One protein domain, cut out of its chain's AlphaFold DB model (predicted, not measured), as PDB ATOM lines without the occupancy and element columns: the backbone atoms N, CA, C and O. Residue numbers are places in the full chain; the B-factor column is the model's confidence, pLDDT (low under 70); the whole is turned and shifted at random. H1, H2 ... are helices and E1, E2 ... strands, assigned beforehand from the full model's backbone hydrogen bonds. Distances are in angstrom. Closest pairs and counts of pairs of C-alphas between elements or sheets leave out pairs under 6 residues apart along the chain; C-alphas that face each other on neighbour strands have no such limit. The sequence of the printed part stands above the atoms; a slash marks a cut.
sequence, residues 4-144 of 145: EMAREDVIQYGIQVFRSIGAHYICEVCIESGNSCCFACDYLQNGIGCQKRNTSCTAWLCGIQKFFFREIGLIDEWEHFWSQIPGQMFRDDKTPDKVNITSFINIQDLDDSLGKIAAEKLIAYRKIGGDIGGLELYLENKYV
ATOM      1  N   GLU A   4     -15.520   2.167   2.624       96.25
ATOM      2  CA  GLU A   4     -16.048   3.529   2.638       96.25
ATOM      3  C   GLU A   4     -15.907   4.109   4.052       96.25
ATOM      4  O   GLU A   4     -16.339   3.487   5.023       96.25
ATOM      5  N   MET A   5     -15.313   5.294   4.171       96.00
ATOM      6  CA  MET A   5     -15.138   6.015   5.435       96.00
ATOM      7  C   MET A   5     -15.667   7.438   5.324       96.00
ATOM      8  O   MET A   5     -15.561   8.060   4.263       96.00
ATOM      9  N   ALA A   6     -16.210   7.975   6.420       96.94
ATOM     10  CA  ALA A   6     -16.547   9.391   6.474       96.94
ATOM     11  C   ALA A   6     -15.266  10.240   6.502       96.94
ATOM     12  O   ALA A   6     -14.250   9.824   7.058       96.94
ATOM     13  N   ARG A   7     -15.317  11.460   5.952       94.94
ATOM     14  CA  ARG A   7     -14.180  12.403   5.971       94.94
ATOM     15  C   ARG A   7     -13.604  12.594   7.375       94.94
ATOM     16  O   ARG A   7     -12.389  12.601   7.545       94.94
ATOM     17  N   GLU A   8     -14.474  12.731   8.374       93.81
ATOM     18  CA  GLU A   8     -14.048  12.918   9.762       93.81
ATOM     19  C   GLU A   8     -13.279  11.697  10.285       93.81
ATOM     20  O   GLU A   8     -12.233  11.856  10.906       93.81
ATOM     21  N   ASP A   9     -13.715  10.481   9.948       95.88
ATOM     22  CA  ASP A   9     -13.022   9.255  10.357       95.88
ATOM     23  C   ASP A   9     -11.622   9.159   9.735       95.88
ATOM     24  O   ASP A   9     -10.697   8.658  10.369       95.88
ATOM     25  N   VAL A  10     -11.429   9.685   8.520       95.56
ATOM     26  CA  VAL A  10     -10.104   9.760   7.877       95.56
ATOM     27  C   VAL A  10      -9.183  10.740   8.598       95.56
ATOM     28  O   VAL A  10      -8.007  10.439   8.820       95.56
ATOM     29  N   ILE A  11      -9.708  11.896   9.012       94.31
ATOM     30  CA  ILE A  11      -8.963  12.866   9.824       94.31
ATOM     31  C   ILE A  11      -8.564  12.230  11.161       94.31
ATOM     32  O   ILE A  11      -7.390  12.277  11.542       94.31
ATOM     33  N   GLN A  12      -9.508  11.581  11.851       94.75
ATOM     34  CA  GLN A  12      -9.244  10.911  13.126       94.75
ATOM     35  C   GLN A  12      -8.245   9.764  12.983       94.75
ATOM     36  O   GLN A  12      -7.359   9.620  13.825       94.75
ATOM     37  N   TYR A  13      -8.317   9.002  11.893       96.00
ATOM     38  CA  TYR A  13      -7.350   7.957  11.586       96.00
ATOM     39  C   TYR A  13      -5.926   8.520  11.439       96.00
ATOM     40  O   TYR A  13      -4.993   8.031  12.077       96.00
ATOM     41  N   GLY A  14      -5.746   9.604  10.677       94.88
ATOM     42  CA  GLY A  14      -4.445  10.266  10.551       94.88
ATOM     43  C   GLY A  14      -3.899  10.783  11.887       94.88
ATOM     44  O   GLY A  14      -2.710  10.640  12.184       94.88
ATOM     45  N   ILE A  15      -4.774  11.339  12.731       93.19
ATOM     46  CA  ILE A  15      -4.430  11.760  14.099       93.19
ATOM     47  C   ILE A  15      -4.029  10.558  14.960       93.19
ATOM     48  O   ILE A  15      -3.082  10.657  15.743       93.19
ATOM     49  N   GLN A  16      -4.723   9.430  14.827       95.06
ATOM     50  CA  GLN A  16      -4.406   8.208  15.556       95.06
ATOM     51  C   GLN A  16      -3.021   7.687  15.179       95.06
ATOM     52  O   GLN A  16      -2.235   7.416  16.080       95.06
ATOM     53  N   VAL A  17      -2.678   7.638  13.889       95.50
ATOM     54  CA  VAL A  17      -1.329   7.254  13.431       95.50
ATOM     55  C   VAL A  17      -0.268   8.160  14.062       95.50
ATOM     56  O   VAL A  17       0.688   7.663  14.648       95.50
ATOM     57  N   PHE A  18      -0.477   9.483  14.040       93.81
ATOM     58  CA  PHE A  18       0.406  10.455  14.703       93.81
ATOM     59  C   PHE A  18       0.595  10.175  16.200       93.81
ATOM     60  O   PHE A  18       1.690  10.350  16.743       93.81
ATOM     61  N   ARG A  19      -0.477   9.780  16.894       94.38
ATOM     62  CA  ARG A  19      -0.416   9.432  18.316       94.38
ATOM     63  C   ARG A  19       0.359   8.141  18.540       94.38
ATOM     64  O   ARG A  19       1.241   8.142  19.392       94.38
ATOM     65  N   SER A  20       0.093   7.110  17.739       96.06
ATOM     66  CA  SER A  20       0.738   5.799  17.847       96.06
ATOM     67  C   SER A  20       2.258   5.852  17.684       96.06
ATOM     68  O   SER A  20       2.950   5.068  18.314       96.06
ATOM     69  N   ILE A  21       2.785   6.795  16.897       96.81
ATOM     70  CA  ILE A  21       4.238   6.969  16.696       96.81
ATOM     71  C   ILE A  21       4.859   8.071  17.565       96.81
ATOM     72  O   ILE A  21       6.031   8.402  17.411       96.81
ATOM     73  N   GLY A  22       4.081   8.718  18.437       95.75
ATOM     74  CA  GLY A  22       4.583   9.813  19.274       95.75
ATOM     75  C   GLY A  22       4.885  11.120  18.522       95.75
ATOM     76  O   GLY A  22       5.509  12.018  19.083       95.75
ATOM     77  N   ALA A  23       4.410  11.286  17.283       94.88
ATOM     78  CA  ALA A  23       4.598  12.515  16.503       94.88
ATOM     79  C   ALA A  23       3.941  13.744  17.158       94.88
ATOM     80  O   ALA A  23       4.354  14.878  16.921       94.88
ATOM     81  N   HIS A  24       2.927  13.541  18.001       91.94
ATOM     82  CA  HIS A  24       2.283  14.617  18.756       91.94
ATOM     83  C   HIS A  24       3.216  15.284  19.781       91.94
ATOM     84  O   HIS A  24       3.172  16.507  19.892       91.94
ATOM     85  N   TYR A  25       4.123  14.540  20.431       94.88
ATOM     86  CA  TYR A  25       5.121  15.126  21.339       94.88
ATOM     87  C   TYR A  25       6.045  16.109  20.606       94.88
ATOM     88  O   TYR A  25       6.414  17.153  21.135       94.88
ATOM     89  N   ILE A  26       6.386  15.812  19.349       94.19
ATOM     90  CA  ILE A  26       7.171  16.714  18.496       94.19
ATOM     91  C   ILE A  26       6.389  18.007  18.223       94.19
ATOM     92  O   ILE A  26       6.939  19.103  18.340       94.19
ATOM     93  N   CYS A  27       5.098  17.891  17.894       89.31
ATOM     94  CA  CYS A  27       4.233  19.050  17.675       89.31
ATOM     95  C   CYS A  27       4.134  19.940  18.920       89.31
ATOM     96  O   CYS A  27       4.176  21.159  18.779       89.31
ATOM     97  N   GLU A  28       4.031  19.355  20.117       89.44
ATOM     98  CA  GLU A  28       3.996  20.100  21.383       89.44
ATOM     99  C   GLU A  28       5.247  20.972  21.546       89.44
ATOM    100  O   GLU A  28       5.134  22.179  21.761       89.44
ATOM    101  N   VAL A  29       6.440  20.406  21.320       91.06
ATOM    102  CA  VAL A  29       7.707  21.151  21.406       91.06
ATOM    103  C   VAL A  29       7.765  22.294  20.393       91.06
ATOM    104  O   VAL A  29       8.200  23.399  20.736       91.06
ATOM    105  N   CYS A  30       7.325  22.063  19.154       87.69
ATOM    106  CA  CYS A  30       7.252  23.119  18.147       87.69
ATOM    107  C   CYS A  30       6.307  24.245  18.596       87.69
ATOM    108  O   CYS A  30       6.731  25.405  18.629       87.69
ATOM    109  N   ILE A  31       5.076  23.905  19.004       83.25
ATOM    110  CA  ILE A  31       4.033  24.868  19.398       83.25
ATOM    111  C   ILE A  31       4.493  25.717  20.585       83.25
ATOM    112  O   ILE A  31       4.379  26.943  20.538       83.25
ATOM    113  N   GLU A  32       5.063  25.092  21.619       84.19
ATOM    114  CA  GLU A  32       5.652  25.797  22.766       84.19
ATOM    115  C   GLU A  32       6.755  26.776  22.358       84.19
ATOM    116  O   GLU A  32       6.985  27.785  23.019       84.19
ATOM    117  N   SER A  33       7.456  26.473  21.269       80.62
ATOM    118  CA  SER A  33       8.573  27.275  20.774       80.62
ATOM    119  C   SER A  33       8.119  28.364  19.803       80.62
ATOM    120  O   SER A  33       8.940  28.899  19.065       80.62
ATOM    121  N   GLY A  34       6.816  28.670  19.763       74.31
ATOM    122  CA  GLY A  34       6.226  29.664  18.861       74.31
ATOM    123  C   GLY A  34       6.202  29.232  17.394       74.31
ATOM    124  O   GLY A  34       5.881  30.039  16.525       74.31
ATOM    125  N   ASN A  35       6.530  27.971  17.113       73.12
ATOM    126  CA  ASN A  35       6.599  27.423  15.771       73.12
ATOM    127  C   ASN A  35       5.414  26.493  15.545       73.12
ATOM    128  O   ASN A  35       5.166  25.555  16.293       73.12
ATOM    129  N   SER A  36       4.659  26.739  14.487       67.75
ATOM    130  CA  SER A  36       3.554  25.869  14.118       67.75
ATOM    131  C   SER A  36       3.638  25.587  12.637       67.75
ATOM    132  O   SER A  36       3.799  26.507  11.836       67.75
ATOM    133  N   CYS A  37       3.441  24.327  12.260       68.25
ATOM    134  CA  CYS A  37       3.200  23.969  10.867       68.25
ATOM    135  C   CYS A  37       1.971  24.700  10.288       68.25
ATOM    136  O   CYS A  37       1.825  24.821   9.074       68.25
ATOM    137  N   CYS A  38       1.109  25.246  11.154       66.81
ATOM    138  CA  CYS A  38      -0.019  26.100  10.807       66.81
ATOM    139  C   CYS A  38       0.307  27.604  10.893       66.81
ATOM    140  O   CYS A  38      -0.615  28.399  11.060       66.81
ATOM    141  N   PHE A  39       1.574  28.030  10.832       67.44
ATOM    142  CA  PHE A  39       1.924  29.454  10.874       67.44
ATOM    143  C   PHE A  39       1.124  30.252   9.823       67.44
ATOM    144  O   PHE A  39       1.039  29.862   8.651       67.44
ATOM    145  N   ALA A  40       0.516  31.359  10.264       67.31
ATOM    146  CA  ALA A  40      -0.421  32.185   9.493       67.31
ATOM    147  C   ALA A  40      -1.728  31.481   9.052       67.31
ATOM    148  O   ALA A  40      -2.335  31.871   8.057       67.31
ATOM    149  N   CYS A  41      -2.160  30.432   9.754       73.88
ATOM    150  CA  CYS A  41      -3.503  29.866   9.619       73.88
ATOM    151  C   CYS A  41      -4.468  30.560  10.588       73.88
ATOM    152  O   CYS A  41      -4.188  30.617  11.784       73.88
ATOM    153  N   ASP A  42      -5.634  30.988  10.100       79.31
ATOM    154  CA  ASP A  42      -6.675  31.632  10.923       79.31
ATOM    155  C   ASP A  42      -7.225  30.724  12.036       79.31
ATOM    156  O   ASP A  42      -7.813  31.194  13.006       79.31
ATOM    157  N   TYR A  43      -7.026  29.411  11.908       80.19
ATOM    158  CA  TYR A  43      -7.441  28.421  12.898       80.19
ATOM    159  C   TYR A  43      -6.333  28.061  13.894       80.19
ATOM    160  O   TYR A  43      -6.541  27.183  14.727       80.19
ATOM    161  N   LEU A  44      -5.148  28.674  13.821       76.50
ATOM    162  CA  LEU A  44      -4.095  28.469  14.811       76.50
ATOM    163  C   LEU A  44      -4.311  29.403  16.004       76.50
ATOM    164  O   LEU A  44      -4.254  30.622  15.866       76.50
ATOM    165  N   GLN A  45      -4.469  28.830  17.195       77.56
ATOM    166  CA  GLN A  45      -4.470  29.594  18.435       77.56
ATOM    167  C   GLN A  45      -3.120  29.456  19.148       77.56
ATOM    168  O   GLN A  45      -2.658  28.346  19.425       77.56
ATOM    169  N   ASN A  46      -2.486  30.593  19.451       68.69
ATOM    170  CA  ASN A  46      -1.189  30.638  20.133       68.69
ATOM    171  C   ASN A  46      -1.235  29.879  21.465       68.69
ATOM    172  O   ASN A  46      -2.136  30.097  22.273       68.69
ATOM    173  N   GLY A  47      -0.265  28.987  21.678       64.81
ATOM    174  CA  GLY A  47      -0.167  28.158  22.883       64.81
ATOM    175  C   GLY A  47      -1.218  27.047  23.011       64.81
ATOM    176  O   GLY A  47      -1.167  26.305  23.983       64.81
ATOM    177  N   ILE A  48      -2.149  26.911  22.055       73.44
ATOM    178  CA  ILE A  48      -3.183  25.857  22.056       73.44
ATOM    179  C   ILE A  48      -3.046  24.937  20.836       73.44
ATOM    180  O   ILE A  48      -3.203  23.726  20.954       73.44
ATOM    181  N   GLY A  49      -2.725  25.489  19.664       71.31
ATOM    182  CA  GLY A  49      -2.612  24.739  18.412       71.31
ATOM    183  C   GLY A  49      -3.811  24.928  17.475       71.31
ATOM    184  O   GLY A  49      -4.584  25.882  17.602       71.31
ATOM    185  N   CYS A  50      -3.930  24.048  16.479       78.06
ATOM    186  CA  CYS A  50      -4.963  24.114  15.440       78.06
ATOM    187  C   CYS A  50      -6.365  23.833  16.009       78.06
ATOM    188  O   CYS A  50      -6.581  22.804  16.640       78.06
ATOM    189  N   GLN A  51      -7.321  24.717  15.724       83.06
ATOM    190  CA  GLN A  51      -8.720  24.625  16.161       83.06
ATOM    191  C   GLN A  51      -9.650  24.014  15.101       83.06
ATOM    192  O   GLN A  51     -10.824  23.776  15.368       83.06
ATOM    193  N   LYS A  52      -9.154  23.786  13.879       82.19
ATOM    194  CA  LYS A  52      -9.954  23.257  12.766       82.19
ATOM    195  C   LYS A  52      -9.094  22.429  11.817       82.19
ATOM    196  O   LYS A  52      -8.858  22.808  10.669       82.19
ATOM    197  N   ARG A  53      -8.575  21.309  12.327       85.06
ATOM    198  CA  ARG A  53      -7.800  20.376  11.508       85.06
ATOM    199  C   ARG A  53      -8.719  19.763  10.451       85.06
ATOM    200  O   ARG A  53      -9.825  19.343  10.767       85.06
ATOM    201  N   ASN A  54      -8.262  19.748   9.209       89.00
ATOM    202  CA  ASN A  54      -8.982  19.188   8.070       89.00
ATOM    203  C   ASN A  54      -8.142  18.078   7.412       89.00
ATOM    204  O   ASN A  54      -7.042  17.766   7.886       89.00
ATOM    205  N   THR A  55      -8.641  17.482   6.335       91.19
ATOM    206  CA  THR A  55      -7.980  16.381   5.619       91.19
ATOM    207  C   THR A  55      -6.589  16.797   5.143       91.19
ATOM    208  O   THR A  55      -5.601  16.153   5.487       91.19
ATOM    209  N   SER A  56      -6.482  17.936   4.454       88.81
ATOM    210  CA  SER A  56      -5.219  18.468   3.929       88.81
ATOM    211  C   SER A  56      -4.193  18.776   5.024       88.81
ATOM    212  O   SER A  56      -3.023  18.430   4.900       88.81
ATOM    213  N   CYS A  57      -4.618  19.395   6.129       85.94
ATOM    214  CA  CYS A  57      -3.767  19.683   7.289       85.94
ATOM    215  C   CYS A  57      -3.370  18.424   8.065       85.94
ATOM    216  O   CYS A  57      -2.441  18.458   8.875       85.94
ATOM    217  N   THR A  58      -4.123  17.338   7.909       90.31
ATOM    218  CA  THR A  58      -3.760  16.055   8.504       90.31
ATOM    219  C   THR A  58      -2.730  15.369   7.630       90.31
ATOM    220  O   THR A  58      -1.698  15.006   8.169       90.31
ATOM    221  N   ALA A  59      -2.963  15.295   6.319       92.06
ATOM    222  CA  ALA A  59      -2.079  14.671   5.339       92.06
ATOM    223  C   ALA A  59      -0.713  15.353   5.193       92.06
ATOM    224  O   ALA A  59       0.311  14.684   5.042       92.06
ATOM    225  N   TRP A  60      -0.693  16.688   5.235       89.62
ATOM    226  CA  TRP A  60       0.523  17.468   5.046       89.62
ATOM    227  C   TRP A  60       1.443  17.376   6.265       89.62
ATOM    228  O   TRP A  60       1.141  17.896   7.344       89.62
ATOM    229  N   LEU A  61       2.607  16.759   6.071       91.00
ATOM    230  CA  LEU A  61       3.683  16.751   7.054       91.00
ATOM    231  C   LEU A  61       4.508  18.037   6.939       91.00
ATOM    232  O   LEU A  61       4.889  18.447   5.845       91.00
ATOM    233  N   CYS A  62       4.815  18.656   8.073       89.56
ATOM    234  CA  CYS A  62       5.806  19.731   8.142       89.56
ATOM    235  C   CYS A  62       7.228  19.149   8.030       89.56
ATOM    236  O   CYS A  62       7.396  17.936   8.163       89.56
ATOM    237  N   GLY A  63       8.255  19.965   7.814       90.94
ATOM    238  CA  GLY A  63       9.632  19.527   7.572       90.94
ATOM    239  C   GLY A  63      10.178  18.596   8.658       90.94
ATOM    240  O   GLY A  63      10.724  17.533   8.356       90.94
ATOM    241  N   ILE A  64       9.967  18.937   9.931       93.69
ATOM    242  CA  ILE A  64      10.345  18.097  11.075       93.69
ATOM    243  C   ILE A  64       9.569  16.772  11.076       93.69
ATOM    244  O   ILE A  64      10.157  15.722  11.332       93.69
ATOM    245  N   GLN A  65       8.269  16.789  10.767       94.00
ATOM    246  CA  GLN A  65       7.471  15.561  10.705       94.00
ATOM    247  C   GLN A  65       7.870  14.690   9.508       94.00
ATOM    248  O   GLN A  65       8.012  13.485   9.669       94.00
ATOM    249  N   LYS A  66       8.145  15.272   8.333       94.50
ATOM    250  CA  LYS A  66       8.689  14.551   7.169       94.50
ATOM    251  C   LYS A  66      10.002  13.860   7.521       94.50
ATOM    252  O   LYS A  66      10.179  12.686   7.204       94.50
ATOM    253  N   PHE A  67      10.901  14.576   8.199       94.75
ATOM    254  CA  PHE A  67      12.150  14.009   8.700       94.75
ATOM    255  C   PHE A  67      11.872  12.826   9.633       94.75
ATOM    256  O   PHE A  67      12.365  11.733   9.386       94.75
ATOM    257  N   PHE A  68      11.031  13.014  10.650       95.94
ATOM    258  CA  PHE A  68      10.708  11.965  11.614       95.94
ATOM    259  C   PHE A  68      10.091  10.720  10.958       95.94
ATOM    260  O   PHE A  68      10.590   9.618  11.168       95.94
ATOM    261  N   PHE A  69       9.067  10.891  10.116       95.62
ATOM    262  CA  PHE A  69       8.420   9.796   9.386       95.62
ATOM    263  C   PHE A  69       9.408   9.025   8.508       95.62
ATOM    264  O   PHE A  69       9.311   7.804   8.401       95.62
ATOM    265  N   ARG A  70      10.376   9.716   7.899       94.88
ATOM    266  CA  ARG A  70      11.437   9.077   7.117       94.88
ATOM    267  C   ARG A  70      12.395   8.277   7.998       94.88
ATOM    268  O   ARG A  70      12.711   7.147   7.646       94.88
ATOM    269  N   GLU A  71      12.824   8.827   9.132       94.38
ATOM    270  CA  GLU A  71      13.746   8.149  10.056       94.38
ATOM    271  C   GLU A  71      13.147   6.868  10.654       94.38
ATOM    272  O   GLU A  71      13.877   5.909  10.893       94.38
ATOM    273  N   ILE A  72      11.828   6.826  10.861       94.38
ATOM    274  CA  ILE A  72      11.132   5.625  11.351       94.38
ATOM    275  C   ILE A  72      10.647   4.695  10.226       94.38
ATOM    276  O   ILE A  72      10.008   3.686  10.508       94.38
ATOM    277  N   GLY A  73      10.918   5.026   8.958       93.94
ATOM    278  CA  GLY A  73      10.532   4.209   7.803       93.94
ATOM    279  C   GLY A  73       9.042   4.235   7.434       93.94
ATOM    280  O   GLY A  73       8.600   3.366   6.696       93.94
ATOM    281  N   LEU A  74       8.268   5.217   7.913       95.50
ATOM    282  CA  LEU A  74       6.810   5.299   7.724       95.50
ATOM    283  C   LEU A  74       6.377   6.249   6.594       95.50
ATOM    284  O   LEU A  74       5.195   6.331   6.267       95.50
ATOM    285  N   ILE A  75       7.310   7.009   6.011       95.19
ATOM    286  CA  ILE A  75       6.977   8.062   5.038       95.19
ATOM    287  C   ILE A  75       6.226   7.523   3.810       95.19
ATOM    288  O   ILE A  75       5.217   8.108   3.425       95.19
ATOM    289  N   ASP A  76       6.638   6.378   3.264       94.81
ATOM    290  CA  ASP A  76       6.019   5.807   2.062       94.81
ATOM    291  C   ASP A  76       4.602   5.286   2.345       94.81
ATOM    292  O   ASP A  76       3.690   5.486   1.544       94.81
ATOM    293  N   GLU A  77       4.380   4.657   3.505       95.38
ATOM    294  CA  GLU A  77       3.045   4.210   3.927       95.38
ATOM    295  C   GLU A  77       2.108   5.393   4.176       95.38
ATOM    296  O   GLU A  77       0.931   5.347   3.809       95.38
ATOM    297  N   TRP A  78       2.634   6.468   4.765       96.31
ATOM    298  CA  TRP A  78       1.897   7.706   4.963       96.31
ATOM    299  C   TRP A  78       1.479   8.327   3.629       96.31
ATOM    300  O   TRP A  78       0.294   8.579   3.408       96.31
ATOM    301  N   GLU A  79       2.426   8.530   2.713       95.12
ATOM    302  CA  GLU A  79       2.151   9.087   1.386       95.12
ATOM    303  C   GLU A  79       1.196   8.197   0.586       95.12
ATOM    304  O   GLU A  79       0.242   8.696  -0.018       95.12
ATOM    305  N   HIS A  80       1.376   6.875   0.643       96.00
ATOM    306  CA  HIS A  80       0.467   5.924   0.013       96.00
ATOM    307  C   HIS A  80      -0.954   6.051   0.572       96.00
ATOM    308  O   HIS A  80      -1.905   6.177  -0.206       96.00
ATOM    309  N   PHE A  81      -1.109   6.098   1.900       96.38
ATOM    310  CA  PHE A  81      -2.413   6.252   2.536       96.38
ATOM    311  C   PHE A  81      -3.112   7.554   2.137       96.38
ATOM    312  O   PHE A  81      -4.319   7.541   1.910       96.38
ATOM    313  N   TRP A  82      -2.397   8.674   2.033       95.75
ATOM    314  CA  TRP A  82      -3.019   9.947   1.659       95.75
ATOM    315  C   TRP A  82      -3.220  10.099   0.151       95.75
ATOM    316  O   TRP A  82      -4.130  10.815  -0.257       95.75
ATOM    317  N   SER A  83      -2.472   9.385  -0.694       95.00
ATOM    318  CA  SER A  83      -2.622   9.446  -2.159       95.00
ATOM    319  C   SER A  83      -4.002   8.998  -2.667       95.00
ATOM    320  O   SER A  83      -4.460   9.442  -3.719       95.00
ATOM    321  N   GLN A  84      -4.692   8.152  -1.901       95.00
ATOM    322  CA  GLN A  84      -6.047   7.666  -2.196       95.00
ATOM    323  C   GLN A  84      -7.156   8.631  -1.744       95.00
ATOM    324  O   GLN A  84      -8.312   8.429  -2.112       95.00
ATOM    325  N   ILE A  85      -6.847   9.673  -0.961       95.88
ATOM    326  CA  ILE A  85      -7.855  10.595  -0.423       95.88
ATOM    327  C   ILE A  85      -7.988  11.816  -1.355       95.88
ATOM    328  O   ILE A  85      -7.077  12.645  -1.416       95.88
ATOM    329  N   PRO A  86      -9.099  11.979  -2.094       93.75
ATOM    330  CA  PRO A  86      -9.247  13.076  -3.047       93.75
ATOM    331  C   PRO A  86      -9.539  14.413  -2.353       93.75
ATOM    332  O   PRO A  86      -9.980  14.461  -1.206       93.75
ATOM    333  N   GLY A  87      -9.366  15.514  -3.087       90.19
ATOM    334  CA  GLY A  87      -9.800  16.848  -2.651       90.19
ATOM    335  C   GLY A  87      -8.862  17.559  -1.671       90.19
ATOM    336  O   GLY A  87      -9.187  18.662  -1.234       90.19
ATOM    337  N   GLN A  88      -7.701  16.970  -1.374       89.06
ATOM    338  CA  GLN A  88      -6.638  17.632  -0.621       89.06
ATOM    339  C   GLN A  88      -6.037  18.786  -1.429       89.06
ATOM    340  O   GLN A  88      -5.675  18.620  -2.595       89.06
ATOM    341  N   MET A  89      -5.902  19.952  -0.805       81.56
ATOM    342  CA  MET A  89      -5.260  21.136  -1.376       81.56
ATOM    343  C   MET A  89      -4.494  21.902  -0.297       81.56
ATOM    344  O   MET A  89      -4.757  21.772   0.898       81.56
ATOM    345  N   PHE A  90      -3.531  22.733  -0.701       76.00
ATOM    346  CA  PHE A  90      -2.766  23.528   0.254       76.00
ATOM    347  C   PHE A  90      -3.688  24.480   1.029       76.00
ATOM    348  O   PHE A  90      -4.187  25.458   0.475       76.00
ATOM    349  N   ARG A  91      -3.900  24.184   2.319       69.69
ATOM    350  CA  ARG A  91      -4.754  24.945   3.254       69.69
ATOM    351  C   ARG A  91      -6.242  25.029   2.872       69.69
ATOM    352  O   ARG A  91      -6.978  25.773   3.513       69.69
ATOM    353  N   ASP A  92      -6.689  24.238   1.902       79.38
ATOM    354  CA  ASP A  92      -8.099  24.074   1.528       79.38
ATOM    355  C   ASP A  92      -8.448  22.581   1.534       79.38
ATOM    356  O   ASP A  92      -7.591  21.734   1.285       79.38
ATOM    357  N   ASP A  93      -9.688  22.241   1.858       87.69
ATOM    358  CA  ASP A  93     -10.155  20.858   1.950       87.69
ATOM    359  C   ASP A  93     -11.487  20.715   1.212       87.69
ATOM    360  O   ASP A  93     -12.531  21.185   1.668       87.69
ATOM    361  N   LYS A  94     -11.426  20.056   0.051       92.50
ATOM    362  CA  LYS A  94     -12.588  19.673  -0.762       92.50
ATOM    363  C   LYS A  94     -12.809  18.164  -0.749       92.50
ATOM    364  O   LYS A  94     -13.447  17.633  -1.660       92.50
ATOM    365  N   THR A  95     -12.262  17.460   0.239       94.31
ATOM    366  CA  THR A  95     -12.488  16.030   0.401       94.31
ATOM    367  C   THR A  95     -13.994  15.777   0.544       94.31
ATOM    368  O   THR A  95     -14.653  16.445   1.353       94.31
ATOM    369  N   PRO A  96     -14.573  14.859  -0.257       94.75
ATOM    370  CA  PRO A  96     -15.987  14.516  -0.164       94.75
ATOM    371  C   PRO A  96     -16.338  13.987   1.228       94.75
ATOM    372  O   PRO A  96     -15.476  13.472   1.933       94.75
ATOM    373  N   ASP A  97     -17.615  14.039   1.609       95.75
ATOM    374  CA  ASP A  97     -18.049  13.561   2.932       95.75
ATOM    375  C   ASP A  97     -17.770  12.067   3.157       95.75
ATOM    376  O   ASP A  97     -17.696  11.623   4.303       95.75
ATOM    377  N   LYS A  98     -17.591  11.304   2.073       96.25
ATOM    378  CA  LYS A  98     -17.238   9.886   2.077       96.25
ATOM    379  C   LYS A  98     -16.117   9.601   1.087       96.25
ATOM    380  O   LYS A  98     -16.149  10.089  -0.042       96.25
ATOM    381  N   VAL A  99     -15.164   8.771   1.488       95.38
ATOM    382  CA  VAL A  99     -14.024   8.362   0.662       95.38
ATOM    383  C   VAL A  99     -13.836   6.851   0.708       95.38
ATOM    384  O   VAL A  99     -14.145   6.208   1.707       95.38
ATOM    385  N   ASN A 100     -13.338   6.283  -0.388       95.56
ATOM    386  CA  ASN A 100     -13.046   4.857  -0.487       95.56
ATOM    387  C   ASN A 100     -11.557   4.622  -0.245       95.56
ATOM    388  O   ASN A 100     -10.729   5.117  -1.003       95.56
ATOM    389  N   ILE A 101     -11.241   3.838   0.781       94.44
ATOM    390  CA  ILE A 101      -9.877   3.495   1.181       94.44
ATOM    391  C   ILE A 101      -9.604   2.033   0.842       94.44
ATOM    392  O   ILE A 101     -10.406   1.149   1.144       94.44
ATOM    393  N   THR A 102      -8.481   1.765   0.188       94.50
ATOM    394  CA  THR A 102      -8.073   0.420  -0.244       94.50
ATOM    395  C   THR A 102      -6.941  -0.155   0.595       94.50
ATOM    396  O   THR A 102      -6.773  -1.374   0.612       94.50
ATOM    397  N   SER A 103      -6.192   0.699   1.296       93.94
ATOM    398  CA  SER A 103      -5.055   0.315   2.128       93.94
ATOM    399  C   SER A 103      -4.965   1.192   3.375       93.94
ATOM    400  O   SER A 103      -5.220   2.396   3.309       93.94
ATOM    401  N   PHE A 104      -4.591   0.585   4.498       94.62
ATOM    402  CA  PHE A 104      -4.345   1.251   5.774       94.62
ATOM    403  C   PHE A 104      -2.888   1.039   6.180       94.62
ATOM    404  O   PHE A 104      -2.284   0.023   5.847       94.62
ATOM    405  N   ILE A 105      -2.359   1.997   6.930       94.69
ATOM    406  CA  ILE A 105      -1.054   1.903   7.593       94.69
ATOM    407  C   ILE A 105      -1.155   0.839   8.690       94.69
ATOM    408  O   ILE A 105      -2.127   0.827   9.454       94.69
ATOM    409  N   ASN A 106      -0.168  -0.053   8.790       89.94
ATOM    410  CA  ASN A 106      -0.168  -1.051   9.857       89.94
ATOM    411  C   ASN A 106       0.204  -0.399  11.198       89.94
ATOM    412  O   ASN A 106       1.374  -0.192  11.503       89.94
ATOM    413  N   ILE A 107      -0.804  -0.093  12.017       86.19
ATOM    414  CA  ILE A 107      -0.604   0.569  13.313       86.19
ATOM    415  C   ILE A 107      -0.269  -0.378  14.473       86.19
ATOM    416  O   ILE A 107       0.005   0.109  15.567       86.19
ATOM    417  N   GLN A 108      -0.341  -1.700  14.284       81.69
ATOM    418  CA  GLN A 108      -0.210  -2.672  15.383       81.69
ATOM    419  C   GLN A 108       1.217  -2.753  15.935       81.69
ATOM    420  O   GLN A 108       1.392  -3.001  17.125       81.69
ATOM    421  N   ASP A 109       2.205  -2.494  15.080       82.75
ATOM    422  CA  ASP A 109       3.630  -2.563  15.410       82.75
ATOM    423  C   ASP A 109       4.243  -1.176  15.673       82.75
ATOM    424  O   ASP A 109       5.453  -1.049  15.860       82.75
ATOM    425  N   LEU A 110       3.419  -0.120  15.667       89.25
ATOM    426  CA  LEU A 110       3.876   1.243  15.916       89.25
ATOM    427  C   LEU A 110       4.028   1.494  17.417       89.25
ATOM    428  O   LEU A 110       3.156   1.149  18.214       89.25
ATOM    429  N   ASP A 111       5.125   2.152  17.775       91.06
ATOM    430  CA  ASP A 111       5.472   2.499  19.149       91.06
ATOM    431  C   ASP A 111       5.859   3.979  19.261       91.06
ATOM    432  O   ASP A 111       6.491   4.559  18.369       91.06
ATOM    433  N   ASP A 112       5.483   4.600  20.379       95.38
ATOM    434  CA  ASP A 112       5.623   6.042  20.571       95.38
ATOM    435  C   ASP A 112       6.996   6.470  21.119       95.38
ATOM    436  O   ASP A 112       7.267   7.674  21.223       95.38
ATOM    437  N   SER A 113       7.887   5.524  21.449       95.94
ATOM    438  CA  SER A 113       9.182   5.819  22.075       95.94
ATOM    439  C   SER A 113      10.095   6.652  21.180       95.94
ATOM    440  O   SER A 113      10.740   7.585  21.663       95.94
ATOM    441  N   LEU A 114      10.119   6.385  19.871       95.12
ATOM    442  CA  LEU A 114      10.933   7.152  18.925       95.12
ATOM    443  C   LEU A 114      10.447   8.600  18.816       95.12
ATOM    444  O   LEU A 114      11.272   9.515  18.761       95.12
ATOM    445  N   GLY A 115       9.131   8.822  18.860       96.88
ATOM    446  CA  GLY A 115       8.549  10.163  18.903       96.88
ATOM    447  C   GLY A 115       8.909  10.915  20.186       96.88
ATOM    448  O   GLY A 115       9.308  12.079  20.122       96.88
ATOM    449  N   LYS A 116       8.876  10.239  21.345       97.44
ATOM    450  CA  LYS A 116       9.333  10.806  22.630       97.44
ATOM    451  C   LYS A 116      10.807  11.206  22.583       97.44
ATOM    452  O   LYS A 116      11.145  12.338  22.917       97.44
ATOM    453  N   ILE A 117      11.677  10.318  22.099       97.56
ATOM    454  CA  ILE A 117      13.118  10.587  21.962       97.56
ATOM    455  C   ILE A 117      13.365  11.763  21.006       97.56
ATOM    456  O   ILE A 117      14.219  12.613  21.266       97.56
ATOM    457  N   ALA A 118      12.631  11.839  19.893       96.88
ATOM    458  CA  ALA A 118      12.728  12.959  18.962       96.88
ATOM    459  C   ALA A 118      12.320  14.287  19.623       96.88
ATOM    460  O   ALA A 118      13.030  15.286  19.485       96.88
ATOM    461  N   ALA A 119      11.232  14.291  20.398       97.12
ATOM    462  CA  ALA A 119      10.800  15.459  21.160       97.12
ATOM    463  C   ALA A 119      11.848  15.886  22.207       97.12
ATOM    464  O   ALA A 119      12.196  17.064  22.282       97.12
ATOM    465  N   GLU A 120      12.436  14.946  22.951       97.94
ATOM    466  CA  GLU A 120      13.516  15.228  23.910       97.94
ATOM    467  C   GLU A 120      14.744  15.860  23.241       97.94
ATOM    468  O   GLU A 120      15.323  16.815  23.769       97.94
ATOM    469  N   LYS A 121      15.119  15.382  22.047       96.88
ATOM    470  CA  LYS A 121      16.203  15.975  21.250       96.88
ATOM    471  C   LYS A 121      15.883  17.409  20.833       96.88
ATOM    472  O   LYS A 121      16.758  18.268  20.934       96.88
ATOM    473  N   LEU A 122      14.648  17.693  20.415       95.81
ATOM    474  CA  LEU A 122      14.216  19.056  20.084       95.81
ATOM    475  C   LEU A 122      14.214  19.970  21.317       95.81
ATOM    476  O   LEU A 122      14.669  21.111  21.236       95.81
ATOM    477  N   ILE A 123      13.790  19.463  22.477       96.62
ATOM    478  CA  ILE A 123      13.867  20.193  23.751       96.62
ATOM    479  C   ILE A 123      15.325  20.522  24.093       96.62
ATOM    480  O   ILE A 123      15.623  21.652  24.489       96.62
ATOM    481  N   ALA A 124      16.241  19.561  23.948       96.94
ATOM    482  CA  ALA A 124      17.664  19.775  24.192       96.94
ATOM    483  C   ALA A 124      18.260  20.802  23.216       96.94
ATOM    484  O   ALA A 124      18.956  21.718  23.653       96.94
ATOM    485  N   TYR A 125      17.924  20.702  21.925       95.31
ATOM    486  CA  TYR A 125      18.323  21.662  20.892       95.31
ATOM    487  C   TYR A 125      17.862  23.086  21.229       95.31
ATOM    488  O   TYR A 125      18.665  24.019  21.217       95.31
ATOM    489  N   ARG A 126      16.601  23.256  21.641       93.56
ATOM    490  CA  ARG A 126      16.066  24.545  22.103       93.56
ATOM    491  C   ARG A 126      16.830  25.090  23.311       93.56
ATOM    492  O   ARG A 126      17.171  26.269  23.342       93.56
ATOM    493  N   LYS A 127      17.120  24.246  24.309       94.94
ATOM    494  CA  LYS A 127      17.817  24.654  25.545       94.94
ATOM    495  C   LYS A 127      19.219  25.211  25.293       94.94
ATOM    496  O   LYS A 127      19.670  26.047  26.069       94.94
ATOM    497  N   ILE A 128      19.890  24.774  24.228       96.31
ATOM    498  CA  ILE A 128      21.214  25.283  23.838       96.31
ATOM    499  C   ILE A 128      21.146  26.472  22.862       96.31
ATOM    500  O   ILE A 128      22.169  26.856  22.304       96.31
ATOM    501  N   GLY A 129      19.963  27.064  22.658       93.62
ATOM    502  CA  GLY A 129      19.762  28.227  21.786       93.62
ATOM    503  C   GLY A 129      19.444  27.889  20.328       93.62
ATOM    504  O   GLY A 129      19.556  28.757  19.468       93.62
ATOM    505  N   GLY A 130      19.068  26.643  20.034       93.56
ATOM    506  CA  GLY A 130      18.644  26.224  18.703       93.56
ATOM    507  C   GLY A 130      17.331  26.872  18.251       93.56
ATOM    508  O   GLY A 130      16.393  27.010  19.038       93.56
ATOM    509  N   ASP A 131      17.256  27.226  16.967       92.00
ATOM    510  CA  ASP A 131      16.069  27.802  16.332       92.00
ATOM    511  C   ASP A 131      15.227  26.701  15.673       92.00
ATOM    512  O   ASP A 131      15.561  26.185  14.604       92.00
ATOM    513  N   ILE A 132      14.122  26.327  16.324       90.62
ATOM    514  CA  ILE A 132      13.196  25.310  15.803       90.62
ATOM    515  C   ILE A 132      12.526  25.774  14.503       90.62
ATOM    516  O   ILE A 132      12.292  24.946  13.627       90.62
ATOM    517  N   GLY A 133      12.258  27.071  14.342       87.88
ATOM    518  CA  GLY A 133      11.662  27.610  13.119       87.88
ATOM    519  C   GLY A 133      12.627  27.520  11.944       87.88
ATOM    520  O   GLY A 133      12.263  27.048  10.868       87.88
ATOM    521  N   GLY A 134      13.887  27.890  12.173       90.44
ATOM    522  CA  GLY A 134      14.971  27.706  11.212       90.44
ATOM    523  C   GLY A 134      15.196  26.237  10.843       90.44
ATOM    524  O   GLY A 134      15.358  25.924   9.662       90.44
ATOM    525  N   LEU A 135      15.152  25.323  11.820       91.75
ATOM    526  CA  LEU A 135      15.245  23.880  11.574       91.75
ATOM    527  C   LEU A 135      14.073  23.370  10.725       91.75
ATOM    528  O   LEU A 135      14.293  22.631   9.769       91.75
ATOM    529  N   GLU A 136      12.848  23.776  11.052       89.88
ATOM    530  CA  GLU A 136      11.647  23.436  10.290       89.88
ATOM    531  C   GLU A 136      11.755  23.913   8.839       89.88
ATOM    532  O   GLU A 136      11.588  23.110   7.926       89.88
ATOM    533  N   LEU A 137      12.121  25.179   8.609       87.88
ATOM    534  CA  LEU A 137      12.310  25.727   7.262       87.88
ATOM    535  C   LEU A 137      13.425  25.009   6.493       87.88
ATOM    536  O   LEU A 137      13.296  24.758   5.295       87.88
ATOM    537  N   TYR A 138      14.527  24.675   7.166       91.50
ATOM    538  CA  TYR A 138      15.618  23.916   6.564       91.50
ATOM    539  C   TYR A 138      15.156  22.524   6.120       91.50
ATOM    540  O   TYR A 138      15.425  22.121   4.987       91.50
ATOM    541  N   LEU A 139      14.457  21.796   6.994       91.62
ATOM    542  CA  LEU A 139      13.967  20.455   6.687       91.62
ATOM    543  C   LEU A 139      12.875  20.496   5.623       91.62
ATOM    544  O   LEU A 139      12.906  19.673   4.713       91.62
ATOM    545  N   GLU A 140      11.971  21.473   5.676       86.31
ATOM    546  CA  GLU A 140      10.958  21.655   4.641       86.31
ATOM    547  C   GLU A 140      11.637  21.833   3.282       86.31
ATOM    548  O   GLU A 140      11.387  21.039   2.388       86.31
ATOM    549  N   ASN A 141      12.608  22.742   3.148       85.69
ATOM    550  CA  ASN A 141      13.347  22.934   1.893       85.69
ATOM    551  C   ASN A 141      14.172  21.712   1.455       85.69
ATOM    552  O   ASN A 141      14.386  21.514   0.263       85.69
ATOM    553  N   LYS A 142      14.656  20.894   2.394       85.88
ATOM    554  CA  LYS A 142      15.400  19.663   2.084       85.88
ATOM    555  C   LYS A 142      14.494  18.555   1.540       85.88
ATOM    556  O   LYS A 142      14.967  17.699   0.795       85.88
ATOM    557  N   TYR A 143      13.226  18.556   1.944       73.62
ATOM    558  CA  TYR A 143      12.221  17.565   1.554       73.62
ATOM    559  C   TYR A 143      11.152  18.132   0.605       73.62
ATOM    560  O   TYR A 143      10.179  17.442   0.302       73.62
ATOM    561  N   VAL A 144      11.328  19.364   0.120       60.62
ATOM    562  CA  VAL A 144      10.616  19.910  -1.037       60.62
ATOM    563  C   VAL A 144      11.282  19.313  -2.276       60.62
ATOM    564  O   VAL A 144      12.438  19.616  -2.569       60.62
TER     565      VAL A 144
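What this domain is: This is residues 4 to 144 of the 145 residues of the protein "DNA mismatch repair protein" of Bacillus taeanensis (UniProt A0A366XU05). What does one see first? A loose cluster of helices, with H2 and H6 side by side and H7 crossing H4, makes one end of the domain, and a small ribbon of two strands, E1 and E2, makes the other. H1 leads from the ribbon toward the cluster, H5 runs back near it, and the short H3 packs on H1. What is the make-up? The printed part has 141 residues with seven named helices and two named strands, in the order E1 H1 H2 H3 H4 H5 E2 H6 H7; it is mostly helix, and the sheet, E1 - E2, is antiparallel. It is compact, with a radius of gyration of the C-alphas of 15.0 A and spans of 48 by 36 by 26 A.

How they stand to each other: Where does E1 pair? E1, residues 4 to 6, and E2, residues 98 to 101, are antiparallel at 134 degrees; N 5 and O 99, and N 99 and O 5, are each 2.9 A apart, within hydrogen-bond range. What is by H1? H1, residues 7 to 20, touches H3, residues 55 to 59, with the closest C-alphas, of Ile 11 and Thr 55, 5.6 A apart. H1 and H5, residues 75 to 83, are near each other, with 6 pairs of C-alphas within 10 A. What does H2 touch? H2, residues 23 to 32, touches H6, residues 113 to 127, at a shallow tilt of 19 degrees, the same way; the closest C-alphas, of Ile 26 and Ala 119, are 4.7 A apart. H2 only just touches H4, residues 63 to 71, with 3 pairs of C-alphas within 8 A, the closest being those of Ala 23 and Gln 65, 7.2 A apart. Where is H7? H7, residues 132 to 143, touches H4 at a steep tilt of 61 degrees, the same way, with the closest C-alphas, of Gly 63 and Glu 140, 3.9 A apart. In H1 to H7 every O i to N i+4 pair is within hydrogen-bond range.

Where its parts are: Where do the elements begin and end? E1 begins at C-alpha 4, (-16.048, 3.529, 2.638), and H7 ends at C-alpha 143, (12.221, 17.565, 1.554). How long are the longer helices? From first to last C-alpha H1 measures 20.2 A, H2 14.7 A, H6 21.0 A and H7 16.2 A. H6 begins at C-alpha 113, (9.182, 5.819, 22.075).

The domain as a whole: How far does it reach? The two C-alphas farthest apart, of Glu 4 and Ile 128, are 48.1 A apart, and the printed part has no cut. Which links are long? Those from H2 to H3, H5 to E2 and E2 to H6, with 22, 14 and 11 residues between the elements, are long. Where is confidence low? The mean pLDDT of the printed part is 89.5, and residues 36 to 40, 46 to 47, 91 and 144 are under 70.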